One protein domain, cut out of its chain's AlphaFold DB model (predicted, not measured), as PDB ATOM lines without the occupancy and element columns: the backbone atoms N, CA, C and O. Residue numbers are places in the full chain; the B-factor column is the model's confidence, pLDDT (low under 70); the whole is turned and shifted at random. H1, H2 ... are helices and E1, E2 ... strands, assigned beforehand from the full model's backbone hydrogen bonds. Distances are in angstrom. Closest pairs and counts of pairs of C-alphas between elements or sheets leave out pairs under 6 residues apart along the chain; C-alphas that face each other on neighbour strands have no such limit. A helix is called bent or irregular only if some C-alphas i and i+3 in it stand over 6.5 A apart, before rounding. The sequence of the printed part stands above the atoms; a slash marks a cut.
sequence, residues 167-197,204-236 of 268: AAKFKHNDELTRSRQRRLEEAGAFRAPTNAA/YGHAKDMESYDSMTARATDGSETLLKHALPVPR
ATOM      1  N   ALA A 167     -16.286   1.924  27.599       89.31
ATOM      2  CA  ALA A 167     -17.121   3.051  27.196       89.31
ATOM      3  C   ALA A 167     -18.329   2.595  26.358       89.31
ATOM      4  O   ALA A 167     -19.454   3.027  26.619       89.31
ATOM      5  N   ALA A 168     -18.134   1.673  25.413       92.12
ATOM      6  CA  ALA A 168     -19.218   1.080  24.632       92.12
ATOM      7  C   ALA A 168     -20.202   0.293  25.518       92.12
ATOM      8  O   ALA A 168     -21.417   0.476  25.415       92.12
ATOM      9  N   LYS A 169     -19.696  -0.523  26.453       94.50
ATOM     10  CA  LYS A 169     -20.523  -1.247  27.435       94.50
ATOM     11  C   LYS A 169     -21.285  -0.296  28.355       94.50
ATOM     12  O   LYS A 169     -22.435  -0.573  28.675       94.50
ATOM     13  N   PHE A 170     -20.686   0.822  28.765       94.44
ATOM     14  CA  PHE A 170     -21.353   1.842  29.573       94.44
ATOM     15  C   PHE A 170     -22.512   2.485  28.815       94.44
ATOM     16  O   PHE A 170     -23.610   2.533  29.362       94.44
ATOM     17  N   LYS A 171     -22.309   2.891  27.553       95.44
ATOM     18  CA  LYS A 171     -23.389   3.419  26.698       95.44
ATOM     19  C   LYS A 171     -24.532   2.416  26.558       95.44
ATOM     20  O   LYS A 171     -25.682   2.752  26.809       95.44
ATOM     21  N   HIS A 172     -24.207   1.159  26.265       96.00
ATOM     22  CA  HIS A 172     -25.210   0.103  26.155       96.00
ATOM     23  C   HIS A 172     -25.967  -0.142  27.473       96.00
ATOM     24  O   HIS A 172     -27.185  -0.314  27.482       96.00
ATOM     25  N   ASN A 173     -25.266  -0.139  28.609       94.25
ATOM     26  CA  ASN A 173     -25.883  -0.311  29.924       94.25
ATOM     27  C   ASN A 173     -26.797   0.869  30.295       94.25
ATOM     28  O   ASN A 173     -27.858   0.650  30.888       94.25
ATOM     29  N   ASP A 174     -26.414   2.093  29.935       95.25
ATOM     30  CA  ASP A 174     -27.232   3.296  30.107       95.25
ATOM     31  C   ASP A 174     -28.510   3.214  29.256       95.25
ATOM     32  O   ASP A 174     -29.618   3.305  29.785       95.25
ATOM     33  N   GLU A 175     -28.389   2.884  27.967       96.38
ATOM     34  CA  GLU A 175     -29.531   2.662  27.070       96.38
ATOM     35  C   GLU A 175     -30.488   1.579  27.590       96.38
ATOM     36  O   GLU A 175     -31.710   1.766  27.597       96.38
ATOM     37  N   LEU A 176     -29.958   0.450  28.078       95.50
ATOM     38  CA  LEU A 176     -30.763  -0.610  28.689       95.50
ATOM     39  C   LEU A 176     -31.504  -0.124  29.938       95.50
ATOM     40  O   LEU A 176     -32.639  -0.540  30.177       95.50
ATOM     41  N   THR A 177     -30.876   0.729  30.742       95.50
ATOM     42  CA  THR A 177     -31.470   1.277  31.966       95.50
ATOM     43  C   THR A 177     -32.605   2.233  31.625       95.50
ATOM     44  O   THR A 177     -33.725   2.034  32.097       95.50
ATOM     45  N   ARG A 178     -32.369   3.171  30.703       95.44
ATOM     46  CA  ARG A 178     -33.390   4.099  30.192       95.44
ATOM     47  C   ARG A 178     -34.564   3.364  29.548       95.44
ATOM     48  O   ARG A 178     -35.718   3.671  29.820       95.44
ATOM     49  N   SER A 179     -34.287   2.337  28.745       96.12
ATOM     50  CA  SER A 179     -35.321   1.514  28.104       96.12
ATOM     51  C   SER A 179     -36.193   0.776  29.126       96.12
ATOM     52  O   SER A 179     -37.410   0.697  28.960       96.12
ATOM     53  N   ARG A 180     -35.606   0.263  30.216       95.69
ATOM     54  CA  ARG A 180     -36.367  -0.364  31.312       95.69
ATOM     55  C   ARG A 180     -37.237   0.643  32.055       95.69
ATOM     56  O   ARG A 180     -38.396   0.331  32.307       95.69
ATOM     57  N   GLN A 181     -36.698   1.819  32.372       95.44
ATOM     58  CA  GLN A 181     -37.453   2.895  33.020       95.44
ATOM     59  C   GLN A 181     -38.649   3.308  32.164       95.44
ATOM     60  O   GLN A 181     -39.777   3.263  32.644       95.44
ATOM     61  N   ARG A 182     -38.426   3.550  30.866       95.81
ATOM     62  CA  ARG A 182     -39.495   3.891  29.923       95.81
ATOM     63  C   ARG A 182     -40.595   2.828  29.880       95.81
ATOM     64  O   ARG A 182     -41.767   3.158  29.966       95.81
ATOM     65  N   ARG A 183     -40.239   1.540  29.813       95.31
ATOM     66  CA  ARG A 183     -41.233   0.447  29.813       95.31
ATOM     67  C   ARG A 183     -42.060   0.387  31.097       95.31
ATOM     68  O   ARG A 183     -43.211  -0.035  31.054       95.31
ATOM     69  N   LEU A 184     -41.470   0.735  32.239       94.94
ATOM     70  CA  LEU A 184     -42.186   0.776  33.514       94.94
ATOM     71  C   LEU A 184     -43.090   1.999  33.619       94.94
ATOM     72  O   LEU A 184     -44.207   1.876  34.113       94.94
ATOM     73  N   GLU A 185     -42.636   3.142  33.114       94.31
ATOM     74  CA  GLU A 185     -43.436   4.359  33.020       94.31
ATOM     75  C   GLU A 185     -44.646   4.167  32.097       94.31
ATOM     76  O   GLU A 185     -45.774   4.432  32.506       94.31
ATOM     77  N   GLU A 186     -44.433   3.599  30.907       94.75
ATOM     78  CA  GLU A 186     -45.490   3.272  29.942       94.75
ATOM     79  C   GLU A 186     -46.512   2.273  30.512       94.75
ATOM     80  O   GLU A 186     -47.715   2.416  30.295       94.75
ATOM     81  N   ALA A 187     -46.056   1.252  31.244       94.69
ATOM     82  CA  ALA A 187     -46.936   0.241  31.825       94.69
ATOM     83  C   ALA A 187     -47.663   0.733  33.094       94.69
ATOM     84  O   ALA A 187     -48.791   0.318  33.374       94.69
ATOM     85  N   GLY A 188     -47.015   1.599  33.879       93.44
ATOM     86  CA  GLY A 188     -47.535   2.195  35.109       93.44
ATOM     87  C   GLY A 188     -47.637   1.250  36.315       93.44
ATOM     88  O   GLY A 188     -47.999   1.713  37.398       93.44
ATOM     89  N   ALA A 189     -47.332  -0.038  36.141       95.31
ATOM     90  CA  ALA A 189     -47.275  -1.063  37.179       95.31
ATOM     91  C   ALA A 189     -46.210  -2.125  36.843       95.31
ATOM     92  O   ALA A 189     -45.712  -2.233  35.715       95.31
ATOM     93  N   PHE A 190     -45.832  -2.926  37.837       95.12
ATOM     94  CA  PHE A 190     -44.850  -3.991  37.665       95.12
ATOM     95  C   PHE A 190     -45.108  -5.193  38.566       95.12
ATOM     96  O   PHE A 190     -45.831  -5.122  39.557       95.12
ATOM     97  N   ARG A 191     -44.483  -6.325  38.236       93.62
ATOM     98  CA  ARG A 191     -44.453  -7.504  39.107       93.62
ATOM     99  C   ARG A 191     -43.052  -7.751  39.636       93.62
ATOM    100  O   ARG A 191     -42.084  -7.801  38.876       93.62
ATOM    101  N   ALA A 192     -42.977  -7.957  40.945       92.75
ATOM    102  CA  ALA A 192     -41.763  -8.375  41.625       92.75
ATOM    103  C   ALA A 192     -41.477  -9.862  41.347       92.75
ATOM    104  O   ALA A 192     -42.423 -10.664  41.354       92.75
ATOM    105  N   PRO A 193     -40.210 -10.260  41.137       90.25
ATOM    106  CA  PRO A 193     -39.849 -11.670  41.116       90.25
ATOM    107  C   PRO A 193     -40.106 -12.282  42.497       90.25
ATOM    108  O   PRO A 193     -39.790 -11.690  43.530       90.25
ATOM    109  N   THR A 194     -40.670 -13.480  42.523       87.50
ATOM    110  CA  THR A 194     -40.776 -14.299  43.731       87.50
ATOM    111  C   THR A 194     -39.674 -15.356  43.739       87.50
ATOM    112  O   THR A 194     -38.926 -15.513  42.769       87.50
ATOM    113  N   ASN A 195     -39.551 -16.097  44.841       81.44
ATOM    114  CA  ASN A 195     -38.604 -17.205  44.940       81.44
ATOM    115  C   ASN A 195     -38.998 -18.324  43.963       81.44
ATOM    116  O   ASN A 195     -39.816 -19.190  44.271       81.44
ATOM    117  N   ALA A 196     -38.420 -18.294  42.764       78.00
ATOM    118  CA  ALA A 196     -38.644 -19.306  41.749       78.00
ATOM    119  C   ALA A 196     -37.967 -20.625  42.145       78.00
ATOM    120  O   ALA A 196     -36.775 -20.664  42.437       78.00
ATOM    121  N   ALA A 197     -38.707 -21.734  42.073       76.12
ATOM    122  CA  ALA A 197     -38.162 -23.065  42.353       76.12
ATOM    123  C   ALA A 197     -37.084 -23.515  41.342       76.12
ATOM    124  O   ALA A 197     -36.346 -24.463  41.605       76.12
ATOM    125  N   TYR A 204     -43.446 -14.589  39.177       89.62
ATOM    126  CA  TYR A 204     -43.733 -13.200  39.485       89.62
ATOM    127  C   TYR A 204     -44.959 -13.143  40.385       89.62
ATOM    128  O   TYR A 204     -45.871 -13.959  40.239       89.62
ATOM    129  N   GLY A 205     -44.963 -12.195  41.319       88.62
ATOM    130  CA  GLY A 205     -46.078 -11.984  42.236       88.62
ATOM    131  C   GLY A 205     -47.245 -11.221  41.604       88.62
ATOM    132  O   GLY A 205     -47.360 -11.082  40.378       88.62
ATOM    133  N   HIS A 206     -48.107 -10.691  42.469       90.00
ATOM    134  CA  HIS A 206     -49.188  -9.780  42.092       90.00
ATOM    135  C   HIS A 206     -48.632  -8.495  41.447       90.00
ATOM    136  O   HIS A 206     -47.472  -8.131  41.668       90.00
ATOM    137  N   ALA A 207     -49.442  -7.848  40.605       92.75
ATOM    138  CA  ALA A 207     -49.086  -6.561  40.017       92.75
ATOM    139  C   ALA A 207     -49.125  -5.486  41.106       92.75
ATOM    140  O   ALA A 207     -50.029  -5.486  41.938       92.75
ATOM    141  N   LYS A 208     -48.130  -4.605  41.093       92.56
ATOM    142  CA  LYS A 208     -47.999  -3.477  42.006       92.56
ATOM    143  C   LYS A 208     -47.920  -2.197  41.200       92.56
ATOM    144  O   LYS A 208     -47.182  -2.147  40.214       92.56
ATOM    145  N   ASP A 209     -48.649  -1.176  41.624       93.88
ATOM    146  CA  ASP A 209     -48.600   0.125  40.970       93.88
ATOM    147  C   ASP A 209     -47.268   0.820  41.268       93.88
ATOM    148  O   ASP A 209     -46.729   0.745  42.377       93.88
ATOM    149  N   MET A 210     -46.704   1.459  40.245       92.88
ATOM    150  CA  MET A 210     -45.420   2.143  40.349       92.88
ATOM    151  C   MET A 210     -45.616   3.527  40.970       92.88
ATOM    152  O   MET A 210     -46.386   4.332  40.452       92.88
ATOM    153  N   GLU A 211     -44.883   3.815  42.044       93.56
ATOM    154  CA  GLU A 211     -44.842   5.146  42.658       93.56
ATOM    155  C   GLU A 211     -43.666   5.961  42.110       93.56
ATOM    156  O   GLU A 211     -43.819   7.108  41.704       93.56
ATOM    157  N   SER A 212     -42.473   5.363  42.091       92.50
ATOM    158  CA  SER A 212     -41.253   6.005  41.598       92.50
ATOM    159  C   SER A 212     -40.197   4.974  41.212       92.50
ATOM    160  O   SER A 212     -40.276   3.801  41.587       92.50
ATOM    161  N   TYR A 213     -39.183   5.413  40.475       91.81
ATOM    162  CA  TYR A 213     -38.022   4.605  40.131       91.81
ATOM    163  C   TYR A 213     -36.733   5.402  40.329       91.81
ATOM    164  O   TYR A 213     -36.711   6.627  40.231       91.81
ATOM    165  N   ASP A 214     -35.664   4.671  40.596       90.00
ATOM    166  CA  ASP A 214     -34.283   5.130  40.571       90.00
ATOM    167  C   ASP A 214     -33.537   4.367  39.453       90.00
ATOM    168  O   ASP A 214     -34.085   3.511  38.749       90.00
ATOM    169  N   SER A 215     -32.259   4.662  39.274       87.19
ATOM    170  CA  SER A 215     -31.330   3.947  38.402       87.19
ATOM    171  C   SER A 215     -31.283   2.435  38.675       87.19
ATOM    172  O   SER A 215     -31.136   1.648  37.741       87.19
ATOM    173  N   MET A 216     -31.448   2.012  39.935       91.19
ATOM    174  CA  MET A 216     -31.283   0.610  40.345       91.19
ATOM    175  C   MET A 216     -32.569  -0.078  40.806       91.19
ATOM    176  O   MET A 216     -32.682  -1.301  40.654       91.19
ATOM    177  N   THR A 217     -33.531   0.662  41.356       94.38
ATOM    178  CA  THR A 217     -34.740   0.108  41.981       94.38
ATOM    179  C   THR A 217     -36.014   0.763  41.457       94.38
ATOM    180  O   THR A 217     -36.037   1.932  41.089       94.38
ATOM    181  N   ALA A 218     -37.096  -0.008  41.420       93.69
ATOM    182  CA  ALA A 218     -38.458   0.461  41.218       93.69
ATOM    183  C   ALA A 218     -39.228   0.284  42.531       93.69
ATOM    184  O   ALA A 218     -39.190  -0.793  43.142       93.69
ATOM    185  N   ARG A 219     -39.916   1.341  42.958       95.44
ATOM    186  CA  ARG A 219     -40.666   1.409  44.210       95.44
ATOM    187  C   ARG A 219     -42.161   1.390  43.920       95.44
ATOM    188  O   ARG A 219     -42.665   2.155  43.095       95.44
ATOM    189  N   ALA A 220     -42.847   0.466  44.580       94.06
ATOM    190  CA  ALA A 220     -44.296   0.350  44.520       94.06
ATOM    191  C   ALA A 220     -44.968   1.288  45.527       94.06
ATOM    192  O   ALA A 220     -44.364   1.625  46.543       94.06
ATOM    193  N   THR A 221     -46.247   1.585  45.304       92.12
ATOM    194  CA  THR A 221     -47.114   2.325  46.243       92.12
ATOM    195  C   THR A 221     -47.204   1.686  47.632       92.12
ATOM    196  O   THR A 221     -47.437   2.375  48.618       92.12
ATOM    197  N   ASP A 222     -46.974   0.374  47.729       87.31
ATOM    198  CA  ASP A 222     -46.953  -0.369  48.998       87.31
ATOM    199  C   ASP A 222     -45.661  -0.140  49.813       87.31
ATOM    200  O   ASP A 222     -45.462  -0.757  50.858       87.31
ATOM    201  N   GLY A 223     -44.719   0.657  49.296       90.62
ATOM    202  CA  GLY A 223     -43.390   0.873  49.874       90.62
ATOM    203  C   GLY A 223     -42.388  -0.254  49.597       90.62
ATOM    204  O   GLY A 223     -41.243  -0.181  50.032       90.62
ATOM    205  N   SER A 224     -42.777  -1.305  48.867       90.69
ATOM    206  CA  SER A 224     -41.848  -2.377  48.500       90.69
ATOM    207  C   SER A 224     -40.952  -1.969  47.334       90.69
ATOM    208  O   SER A 224     -41.448  -1.517  46.300       90.69
ATOM    209  N   GLU A 225     -39.660  -2.243  47.462       93.94
ATOM    210  CA  GLU A 225     -38.673  -1.986  46.419       93.94
ATOM    211  C   GLU A 225     -38.281  -3.269  45.690       93.94
ATOM    212  O   GLU A 225     -38.160  -4.349  46.274       93.94
ATOM    213  N   THR A 226     -38.061  -3.152  44.385       93.31
ATOM    214  CA  THR A 226     -37.544  -4.237  43.551       93.31
ATOM    215  C   THR A 226     -36.440  -3.721  42.657       93.31
ATOM    216  O   THR A 226     -36.461  -2.569  42.241       93.31
ATOM    217  N   LEU A 227     -35.465  -4.565  42.331       94.50
ATOM    218  CA  LEU A 227     -34.429  -4.170  41.383       94.50
ATOM    219  C   LEU A 227     -35.043  -3.956  39.996       94.50
ATOM    220  O   LEU A 227     -35.730  -4.839  39.478       94.50
ATOM    221  N   LEU A 228     -34.706  -2.833  39.362       94.56
ATOM    222  CA  LEU A 228     -35.207  -2.414  38.051       94.56
ATOM    223  C   LEU A 228     -35.028  -3.506  36.986       94.56
ATOM    224  O   LEU A 228     -35.899  -3.751  36.159       94.56
ATOM    225  N   LYS A 229     -33.898  -4.221  37.037       93.62
ATOM    226  CA  LYS A 229     -33.578  -5.323  36.114       93.62
ATOM    227  C   LYS A 229     -34.474  -6.560  36.263       93.62
ATOM    228  O   LYS A 229     -34.464  -7.407  35.373       93.62
ATOM    229  N   HIS A 230     -35.173  -6.703  37.386       92.88
ATOM    230  CA  HIS A 230     -36.042  -7.843  37.677       92.88
ATOM    231  C   HIS A 230     -37.528  -7.486  37.694       92.88
ATOM    232  O   HIS A 230     -38.358  -8.391  37.732       92.88
ATOM    233  N   ALA A 231     -37.866  -6.198  37.672       93.81
ATOM    234  CA  ALA A 231     -39.240  -5.748  37.564       93.81
ATOM    235  C   ALA A 231     -39.789  -6.111  36.177       93.81
ATOM    236  O   ALA A 231     -39.247  -5.698  35.150       93.81
ATOM    237  N   LEU A 232     -40.863  -6.899  36.147       93.75
ATOM    238  CA  LEU A 232     -41.595  -7.162  34.914       93.75
ATOM    239  C   LEU A 232     -42.626  -6.040  34.723       93.75
ATOM    240  O   LEU A 232     -43.544  -5.969  35.543       93.75
ATOM    241  N   PRO A 233     -42.511  -5.184  33.689       94.94
ATOM    242  CA  PRO A 233     -43.510  -4.160  33.403       94.94
ATOM    243  C   PRO A 233     -44.825  -4.820  32.990       94.94
ATOM    244  O   PRO A 233     -44.847  -5.732  32.160       94.94
ATOM    245  N   VAL A 234     -45.919  -4.384  33.604       94.94
ATOM    246  CA  VAL A 234     -47.258  -4.946  33.418       94.94
ATOM    247  C   VAL A 234     -48.263  -3.792  33.471       94.94
ATOM    248  O   VAL A 234     -48.097  -2.912  34.308       94.94
ATOM    249  N   PRO A 235     -49.299  -3.760  32.615       93.06
ATOM    250  CA  PRO A 235     -50.303  -2.701  32.680       93.06
ATOM    251  C   PRO A 235     -51.010  -2.667  34.041       93.06
ATOM    252  O   PRO A 235     -51.225  -3.710  34.675       93.06
ATOM    253  N   ARG A 236     -51.414  -1.467  34.470       90.12
ATOM    254  CA  ARG A 236     -52.198  -1.262  35.700       90.12
ATOM    255  C   ARG A 236     -53.457  -2.132  35.717       90.12
ATOM    256  O   ARG A 236     -54.125  -2.300  34.699       90.12
TER     257      ARG A 236
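Overview. This is residues 167 to 197 and 204 to 236 of the 268 residues of a protein of Symbiodinium necroappetens (UniProt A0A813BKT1). A small, strongly twisted sheet of five strands is folded back on itself, the leaf of E4 and E3 facing the leaf of E1 and E5, with the bent strand E2 as the hinge. One long helix, H1, packs on this sheet with its residues 180 to 187, while its residues 167 to 173 stick out free as an arm. The printed part has 64 residues, with one named helix and five named strands in the order H1 E1 E2 E3 E4 E5, in the mixed class of helices and strands. Across the sheet the order is E4 - E3 - E2 - E1 - E5, all antiparallel. The whole is compact, with a radius of gyration of the C-alphas of 12.0 A and spans of 37 by 28 by 18 A.

Along the chain. Find C-alpha 167 at (-17.121, 3.051, 27.196); from there H1, residues 167 to 187, runs 30.3 A to C-alpha 187 at (-46.936, 0.241, 31.825). E1 follows at residues 188 to 193, 17.0 A long. After the cut look for E2, residues 204 to 213, 18.7 A from end to end, which bends by 82 degrees at residue 210. E3 is residues 217 to 220 and E4 residues 225 to 227. E5, residues 232 to 235, ends with C-alpha 235 at (-50.303, -2.701, 32.680).

Arrangement. Begin with the sheet, where E2's pairing is staggered: its residues 204 to 209 pair with E1 and its residues 210 to 213 with E3. Between E2 and E1, look at N 208 and O 190, 2.8 A apart. Between E3 and E2, N 219 and O 212 are 2.8 A apart. E2, E3 and E4 form a meander, each strand the antiparallel neighbour of the one before; E2 and E3 are a hairpin, as are E3 and E4, where N 218 and O 226 are 2.8 A apart. At the other edge of the sheet, E5 pairs with E1 through N 191 and O 232, 2.9 A. E3 and E5 are apart. H1 is on the sheet at a height of 10.8 A over it; it lies over E1 and runs along the strands, at 26 degrees to E1 on the local plane. The closest C-alphas of H1 and E5 are those of Ala 187 and Pro 235, 4.6 A apart. In H1 every O i to N i+4 pair is within hydrogen-bond range.

Size, cuts and confidence. The two C-alphas farthest apart, those of Ala 167 and His 206, are 37.6 A apart. Residues 198 to 203 are not printed, and across this cut C-alphas 197 and 204 are 11.7 A apart. The links that are printed whole are tight. The mean pLDDT of the printed part is 92.5, and no printed residue is under 70.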